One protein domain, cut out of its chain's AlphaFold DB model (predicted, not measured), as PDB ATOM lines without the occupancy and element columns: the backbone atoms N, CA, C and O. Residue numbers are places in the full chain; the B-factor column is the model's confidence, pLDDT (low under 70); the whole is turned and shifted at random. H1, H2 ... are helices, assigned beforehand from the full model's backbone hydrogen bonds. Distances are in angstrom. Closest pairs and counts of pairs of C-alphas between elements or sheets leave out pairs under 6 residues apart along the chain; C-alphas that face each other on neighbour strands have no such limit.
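Overview. This is residues 62 to 111 of the 111 residues of the protein "S-layer homology domain-containing protein" of Alkaliphilus pronyensis (UniProt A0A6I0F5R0). Three short helices pack crosswise into a small body: H1 and H2 make a corner at the tight link between them, and H3 packs on both. Between H2 and H3 the chain makes a wide loop, residues 83 to 98, which reaches out at the end far from the H1 to H2 link and comes back to begin H3. The printed part has 50 residues, with three named helices in the order H1, H2, H3 and no named strand, and its class is all helix, with 26 residues in the helices. It is compact, with a radius of gyration of the C-alphas of 9.3 A, and its outline is rounded, spanning 25 by 20 by 17 A.

Arrangement. Start at the first helix, H1, residues 63 to 73, and go on to H2, residues 77 to 82. These two are close but not clearly touching: their closest C-alphas, those of Val 71 and Glu 77, are 6.1 A apart. They run opposite ways at a steep tilt of 65 degrees. Now look at H3, residues 99 to 107, which touches H1; the closest C-alphas, those of Thr 68 and Tyr 101, are 5.3 A apart. Their lines stand at 71 degrees, only just about perpendicular. H3 touches H2 too, and there the closest C-alphas are those of Ala 80 and Gly 100, 4.5 A apart. This angle is also 71 degrees, again only just about perpendicular. In the backbones of H1, H2 and H3, every O i to N i+4 pair is within hydrogen-bond range.

Along the chain. Find C-alpha 63 at (19.142, -52.730, 33.800); from there H1, the longest helix by residues, runs 15.3 A to C-alpha 73 at (22.610, -58.897, 47.419). After a link of 3 residues, H2 begins at Glu 77 and ends at Asn 82, 8.8 A from first to last C-alpha. After the loop, H3 begins at Ser 99 and runs 12.4 A to C-alpha 107 at (33.700, -52.836, 38.731). Residues 108 to 111 follow it.

Size, cuts and confidence. The two C-alphas farthest apart are those of Gly 75, between H1 and H2, and Lys 90, between H2 and H3, at 26.5 A. The first and last printed C-alphas, those of Ile 62 and Ile 111, are 12.3 A apart, and residue 111 is the chain's last. The link from H1 to H2 is tight, with 3 residues, and that from H2 to H3 is long, with 16 residues, whose C-alphas lie 5 to 14 A from the mean of the C-alphas. The printed part has no cut. Its mean pLDDT is 97.7, and no printed residue is under 70 in this model.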
ATOM      1  N   ILE A  62      14.309 -53.055  34.800       95.94
ATOM      2  CA  ILE A  62      15.290 -52.361  33.947       95.94
ATOM      3  C   ILE A  62      16.726 -52.653  34.405       95.94
ATOM      4  O   ILE A  62      16.968 -53.006  35.558       95.94
ATOM      5  N   ARG A  63      17.715 -52.448  33.521       97.00
ATOM      6  CA  ARG A  63      19.142 -52.730  33.800       97.00
ATOM      7  C   ARG A  63      19.656 -52.068  35.087       97.00
ATOM      8  O   ARG A  63      20.376 -52.705  35.846       97.00
ATOM      9  N   ALA A  64      19.259 -50.822  35.352       97.44
ATOM     10  CA  ALA A  64      19.666 -50.090  36.556       97.44
ATOM     11  C   ALA A  64      19.104 -50.703  37.851       97.44
ATOM     12  O   ALA A  64      19.793 -50.775  38.866       97.44
ATOM     13  N   GLU A  65      17.863 -51.185  37.817       97.56
ATOM     14  CA  GLU A  65      17.232 -51.850  38.959       97.56
ATOM     15  C   GLU A  65      17.846 -53.222  39.203       97.56
ATOM     16  O   GLU A  65      18.081 -53.590  40.349       97.56
ATOM     17  N   PHE A  66      18.169 -53.950  38.130       97.50
ATOM     18  CA  PHE A  66      18.908 -55.203  38.229       97.50
ATOM     19  C   PHE A  66      20.290 -54.985  38.860       97.50
ATOM     20  O   PHE A  66      20.621 -55.658  39.831       97.50
ATOM     21  N   ALA A  67      21.063 -54.002  38.381       98.25
ATOM     22  CA  ALA A  67      22.357 -53.650  38.972       98.25
ATOM     23  C   ALA A  67      22.218 -53.308  40.466       98.25
ATOM     24  O   ALA A  67      22.944 -53.841  41.302       98.25
ATOM     25  N   THR A  68      21.216 -52.497  40.812       98.25
ATOM     26  CA  THR A  68      20.897 -52.140  42.203       98.25
ATOM     27  C   THR A  68      20.596 -53.370  43.059       98.25
ATOM     28  O   THR A  68      21.097 -53.487  44.177       98.25
ATOM     29  N   LEU A  69      19.792 -54.301  42.539       97.75
ATOM     30  CA  LEU A  69      19.434 -55.537  43.226       97.75
ATOM     31  C   LEU A  69      20.669 -56.397  43.508       97.75
ATOM     32  O   LEU A  69      20.862 -56.820  44.645       97.75
ATOM     33  N   VAL A  70      21.520 -56.633  42.504       97.94
ATOM     34  CA  VAL A  70      22.713 -57.479  42.673       97.94
ATOM     35  C   VAL A  70      23.719 -56.850  43.632       97.94
ATOM     36  O   VAL A  70      24.206 -57.535  44.526       97.94
ATOM     37  N   VAL A  71      23.951 -55.541  43.542       98.62
ATOM     38  CA  VAL A  71      24.823 -54.819  44.483       98.62
ATOM     39  C   VAL A  71      24.318 -54.931  45.927       98.62
ATOM     40  O   VAL A  71      25.112 -55.172  46.839       98.62
ATOM     41  N   ARG A  72      23.001 -54.827  46.161       98.38
ATOM     42  CA  ARG A  72      22.415 -55.055  47.494       98.38
ATOM     43  C   ARG A  72      22.590 -56.495  47.967       98.38
ATOM     44  O   ARG A  72      22.932 -56.698  49.125       98.38
ATOM     45  N   MET A  73      22.402 -57.480  47.085       97.69
ATOM     46  CA  MET A  73      22.610 -58.897  47.419       97.69
ATOM     47  C   MET A  73      24.056 -59.200  47.826       97.69
ATOM     48  O   MET A  73      24.278 -60.075  48.657       97.69
ATOM     49  N   LEU A  74      25.029 -58.459  47.287       98.00
ATOM     50  CA  LEU A  74      26.441 -58.560  47.670       98.00
ATOM     51  C   LEU A  74      26.801 -57.759  48.933       98.00
ATOM     52  O   LEU A  74      27.942 -57.811  49.380       98.00
ATOM     53  N   GLY A  75      25.857 -57.016  49.521       97.88
ATOM     54  CA  GLY A  75      26.114 -56.169  50.688       97.88
ATOM     55  C   GLY A  75      26.911 -54.895  50.379       97.88
ATOM     56  O   GLY A  75      27.409 -54.252  51.298       97.88
ATOM     57  N   LEU A  76      27.006 -54.500  49.106       98.56
ATOM     58  CA  LEU A  76      27.816 -53.368  48.635       98.56
ATOM     59  C   LEU A  76      27.009 -52.061  48.500       98.56
ATOM     60  O   LEU A  76      27.408 -51.133  47.800       98.56
ATOM     61  N   GLU A  77      25.846 -51.964  49.154       98.25
ATOM     62  CA  GLU A  77      24.964 -50.799  49.015       98.25
ATOM     63  C   GLU A  77      25.608 -49.493  49.514       98.25
ATOM     64  O   GLU A  77      25.449 -48.455  48.873       98.25
ATOM     65  N   GLU A  78      26.350 -49.522  50.621       98.44
ATOM     66  CA  GLU A  78      27.033 -48.323  51.129       98.44
ATOM     67  C   GLU A  78      28.175 -47.877  50.209       98.44
ATOM     68  O   GLU A  78      28.368 -46.682  49.989       98.44
ATOM     69  N   GLU A  79      28.894 -48.820  49.599       98.44
ATOM     70  CA  GLU A  79      29.909 -48.501  48.596       98.44
ATOM     71  C   GLU A  79      29.286 -47.843  47.362       98.44
ATOM     72  O   GLU A  79      29.765 -46.803  46.907       98.44
ATOM     73  N   ALA A  80      28.167 -48.382  46.878       98.44
ATOM     74  CA  ALA A  80      27.435 -47.793  45.764       98.44
ATOM     75  C   ALA A  80      26.959 -46.368  46.070       98.44
ATOM     76  O   ALA A  80      27.113 -45.484  45.232       98.44
ATOM     77  N   LYS A  81      26.455 -46.103  47.283       98.06
ATOM     78  CA  LYS A  81      26.086 -44.741  47.707       98.06
ATOM     79  C   LYS A  81      27.283 -43.786  47.709       98.06
ATOM     80  O   LYS A  81      27.134 -42.632  47.318       98.06
ATOM     81  N   ASN A  82      28.466 -44.262  48.097       98.19
ATOM     82  CA  ASN A  82      29.699 -43.467  48.086       98.19
ATOM     83  C   ASN A  82      30.279 -43.252  46.677       98.19
ATOM     84  O   ASN A  82      31.083 -42.342  46.485       98.19
ATOM     85  N   LYS A  83      29.868 -44.062  45.694       97.69
ATOM     86  CA  LYS A  83      30.296 -43.984  44.285       97.69
ATOM     87  C   LYS A  83      29.265 -43.333  43.359       97.69
ATOM     88  O   LYS A  83      29.380 -43.435  42.137       97.69
ATOM     89  N   MET A  84      28.261 -42.661  43.921       98.00
ATOM     90  CA  MET A  84      27.327 -41.830  43.161       98.00
ATOM     91  C   MET A  84      28.074 -40.740  42.387       98.00
ATOM     92  O   MET A  84      28.912 -40.040  42.952       98.00
ATOM     93  N   GLY A  85      27.747 -40.562  41.107       96.94
ATOM     94  CA  GLY A  85      28.358 -39.528  40.275       96.94
ATOM     95  C   GLY A  85      28.657 -40.001  38.860       96.94
ATOM     96  O   GLY A  85      27.888 -40.765  38.283       96.94
ATOM     97  N   GLU A  86      29.743 -39.485  38.280       96.75
ATOM     98  CA  GLU A  86      30.163 -39.824  36.918       96.75
ATOM     99  C   GLU A  86      30.319 -41.336  36.725       96.75
ATOM    100  O   GLU A  86      30.728 -42.063  37.632       96.75
ATOM    101  N   THR A  87      29.979 -41.800  35.525       96.75
ATOM    102  CA  THR A  87      30.092 -43.208  35.142       96.75
ATOM    103  C   THR A  87      30.889 -43.333  33.850       96.75
ATOM    104  O   THR A  87      31.015 -42.377  33.081       96.75
ATOM    105  N   ILE A  88      31.391 -44.537  33.573       96.56
ATOM    106  CA  ILE A  88      32.033 -44.851  32.289       96.56
ATOM    107  C   ILE A  88      31.029 -44.952  31.126       96.56
ATOM    108  O   ILE A  88      31.427 -44.999  29.959       96.56
ATOM    109  N   PHE A  89      29.730 -45.012  31.428       97.19
ATOM    110  CA  PHE A  89      28.663 -45.221  30.460       97.19
ATOM    111  C   PHE A  89      28.097 -43.881  29.990       97.19
ATOM    112  O   PHE A  89      27.611 -43.067  30.771       97.19
ATOM    113  N   LYS A  90      28.129 -43.651  28.675       97.56
ATOM    114  CA  LYS A  90      27.692 -42.379  28.071       97.56
ATOM    115  C   LYS A  90      26.195 -42.108  28.235       97.56
ATOM    116  O   LYS A  90      25.775 -40.958  28.178       97.56
ATOM    117  N   ASP A  91      25.399 -43.158  28.385       97.00
ATOM    118  CA  ASP A  91      23.947 -43.131  28.540       97.00
ATOM    119  C   ASP A  91      23.494 -43.072  30.008       97.00
ATOM    120  O   ASP A  91      22.293 -43.077  30.276       97.00
ATOM    121  N   VAL A  92      24.430 -42.965  30.958       97.88
ATOM    122  CA  VAL A  92      24.135 -42.841  32.388       97.88
ATOM    123  C   VAL A  92      24.645 -41.487  32.901       97.88
ATOM    124  O   VAL A  92      25.834 -41.341  33.193       97.88
ATOM    125  N   PRO A  93      23.761 -40.477  33.023       97.94
ATOM    126  CA  PRO A  93      24.116 -39.183  33.596       97.94
ATOM    127  C   PRO A  93      24.608 -39.318  35.038       97.94
ATOM    128  O   PRO A  93      24.100 -40.145  35.794       97.94
ATOM    129  N   SER A  94      25.518 -38.441  35.466       97.38
ATOM    130  CA  SER A  94      26.048 -38.469  36.836       97.38
ATOM    131  C   SER A  94      24.976 -38.271  37.912       97.38
ATOM    132  O   SER A  94      25.063 -38.839  39.000       97.38
ATOM    133  N   SER A  95      23.926 -37.513  37.583       97.75
ATOM    134  CA  SER A  95      22.766 -37.255  38.437       97.75
ATOM    135  C   SER A  95      21.730 -38.383  38.449       97.75
ATOM    136  O   SER A  95      20.710 -38.262  39.125       97.75
ATOM    137  N   PHE A  96      21.920 -39.448  37.666       98.06
ATOM    138  CA  PHE A  96      20.990 -40.570  37.649       98.06
ATOM    139  C   PHE A  96      21.037 -41.310  38.991       98.06
ATOM    140  O   PHE A  96      22.115 -41.647  39.466       98.06
ATOM    141  N   TRP A  97      19.878 -41.605  39.586       97.19
ATOM    142  CA  TRP A  97      19.762 -42.207  40.926       97.19
ATOM    143  C   TRP A  97      20.539 -43.522  41.088       97.19
ATOM    144  O   TRP A  97      20.971 -43.861  42.186       97.19
ATOM    145  N   GLY A  98      20.698 -44.267  39.993       97.50
ATOM    146  CA  GLY A  98      21.376 -45.556  39.971       97.50
ATOM    147  C   GLY A  98      22.865 -45.476  39.638       97.50
ATOM    148  O   GLY A  98      23.481 -46.530  39.527       97.50
ATOM    149  N   SER A  99      23.447 -44.286  39.434       98.56
ATOM    150  CA  SER A  99      24.812 -44.156  38.893       98.56
ATOM    151  C   SER A  99      25.860 -44.857  39.760       98.56
ATOM    152  O   SER A  99      26.663 -45.626  39.240       98.56
ATOM    153  N   GLY A 100      25.781 -44.717  41.083       98.62
ATOM    154  CA  GLY A 100      26.686 -45.403  42.007       98.62
ATOM    155  C   GLY A 100      26.523 -46.925  42.025       98.62
ATOM    156  O   GLY A 100      27.514 -47.654  42.047       98.62
ATOM    157  N   TYR A 101      25.289 -47.427  41.926       98.69
ATOM    158  CA  TYR A 101      25.029 -48.868  41.816       98.69
ATOM    159  C   TYR A 101      25.541 -49.440  40.489       98.69
ATOM    160  O   TYR A 101      26.065 -50.549  40.457       98.69
ATOM    161  N   ILE A 102      25.419 -48.682  39.398       98.69
ATOM    162  CA  ILE A 102      25.945 -49.054  38.079       98.69
ATOM    163  C   ILE A 102      27.478 -49.077  38.095       98.69
ATOM    164  O   ILE A 102      28.068 -50.018  37.571       98.69
ATOM    165  N   ASN A 103      28.118 -48.090  38.728       98.56
ATOM    166  CA  ASN A 103      29.573 -48.044  38.879       98.56
ATOM    167  C   ASN A 103      30.098 -49.293  39.600       98.56
ATOM    168  O   ASN A 103      30.918 -50.015  39.037       98.56
ATOM    169  N   VAL A 104      29.551 -49.608  40.781       98.62
ATOM    170  CA  VAL A 104      29.947 -50.808  41.540       98.62
ATOM    171  C   VAL A 104      29.660 -52.084  40.753       98.62
ATOM    172  O   VAL A 104      30.516 -52.958  40.658       98.62
ATOM    173  N   ALA A 105      28.484 -52.199  40.129       98.50
ATOM    174  CA  ALA A 105      28.154 -53.382  39.340       98.50
ATOM    175  C   ALA A 105      29.127 -53.599  38.167       98.50
ATOM    176  O   ALA A 105      29.459 -54.741  37.850       98.50
ATOM    177  N   SER A 106      29.602 -52.523  37.536       98.12
ATOM    178  CA  SER A 106      30.592 -52.603  36.460       98.12
ATOM    179  C   SER A 106      31.973 -53.019  36.969       98.12
ATOM    180  O   SER A 106      32.628 -53.844  36.332       98.12
ATOM    181  N   GLU A 107      32.415 -52.486  38.110       97.81
ATOM    182  CA  GLU A 107      33.700 -52.836  38.731       97.81
ATOM    183  C   GLU A 107      33.742 -54.309  39.162       97.81
ATOM    184  O   GLU A 107      34.723 -55.007  38.895       97.81
ATOM    185  N   GLU A 108      32.633 -54.804  39.718       98.25
ATOM    186  CA  GLU A 108      32.427 -56.212  40.088       98.25
ATOM    187  C   GLU A 108      32.137 -57.125  38.879       98.25
ATOM    188  O   GLU A 108      31.946 -58.332  39.034       98.25
ATOM    189  N   LYS A 109      32.130 -56.574  37.654       97.06
ATOM    190  CA  LYS A 109      31.908 -57.296  36.384       97.06
ATOM    191  C   LYS A 109      30.557 -58.014  36.308       97.06
ATOM    192  O   LYS A 109      30.442 -59.093  35.726       97.06
ATOM    193  N   LEU A 110      29.531 -57.407  36.893       95.19
ATOM    194  CA  LEU A 110      28.154 -57.899  36.878       95.19
ATOM    195  C   LEU A 110      27.362 -57.405  35.659       95.19
ATOM    196  O   LEU A 110      26.330 -57.997  35.330       95.19
ATOM    197  N   ILE A 111      27.818 -56.322  35.016       92.62
ATOM    198  CA  ILE A 111      27.186 -55.674  33.853       92.62
ATOM    199  C   ILE A 111      28.195 -55.202  32.811       92.62
ATOM    200  O   ILE A 111      29.389 -55.051  33.159       92.62
TER     201      ILE A 111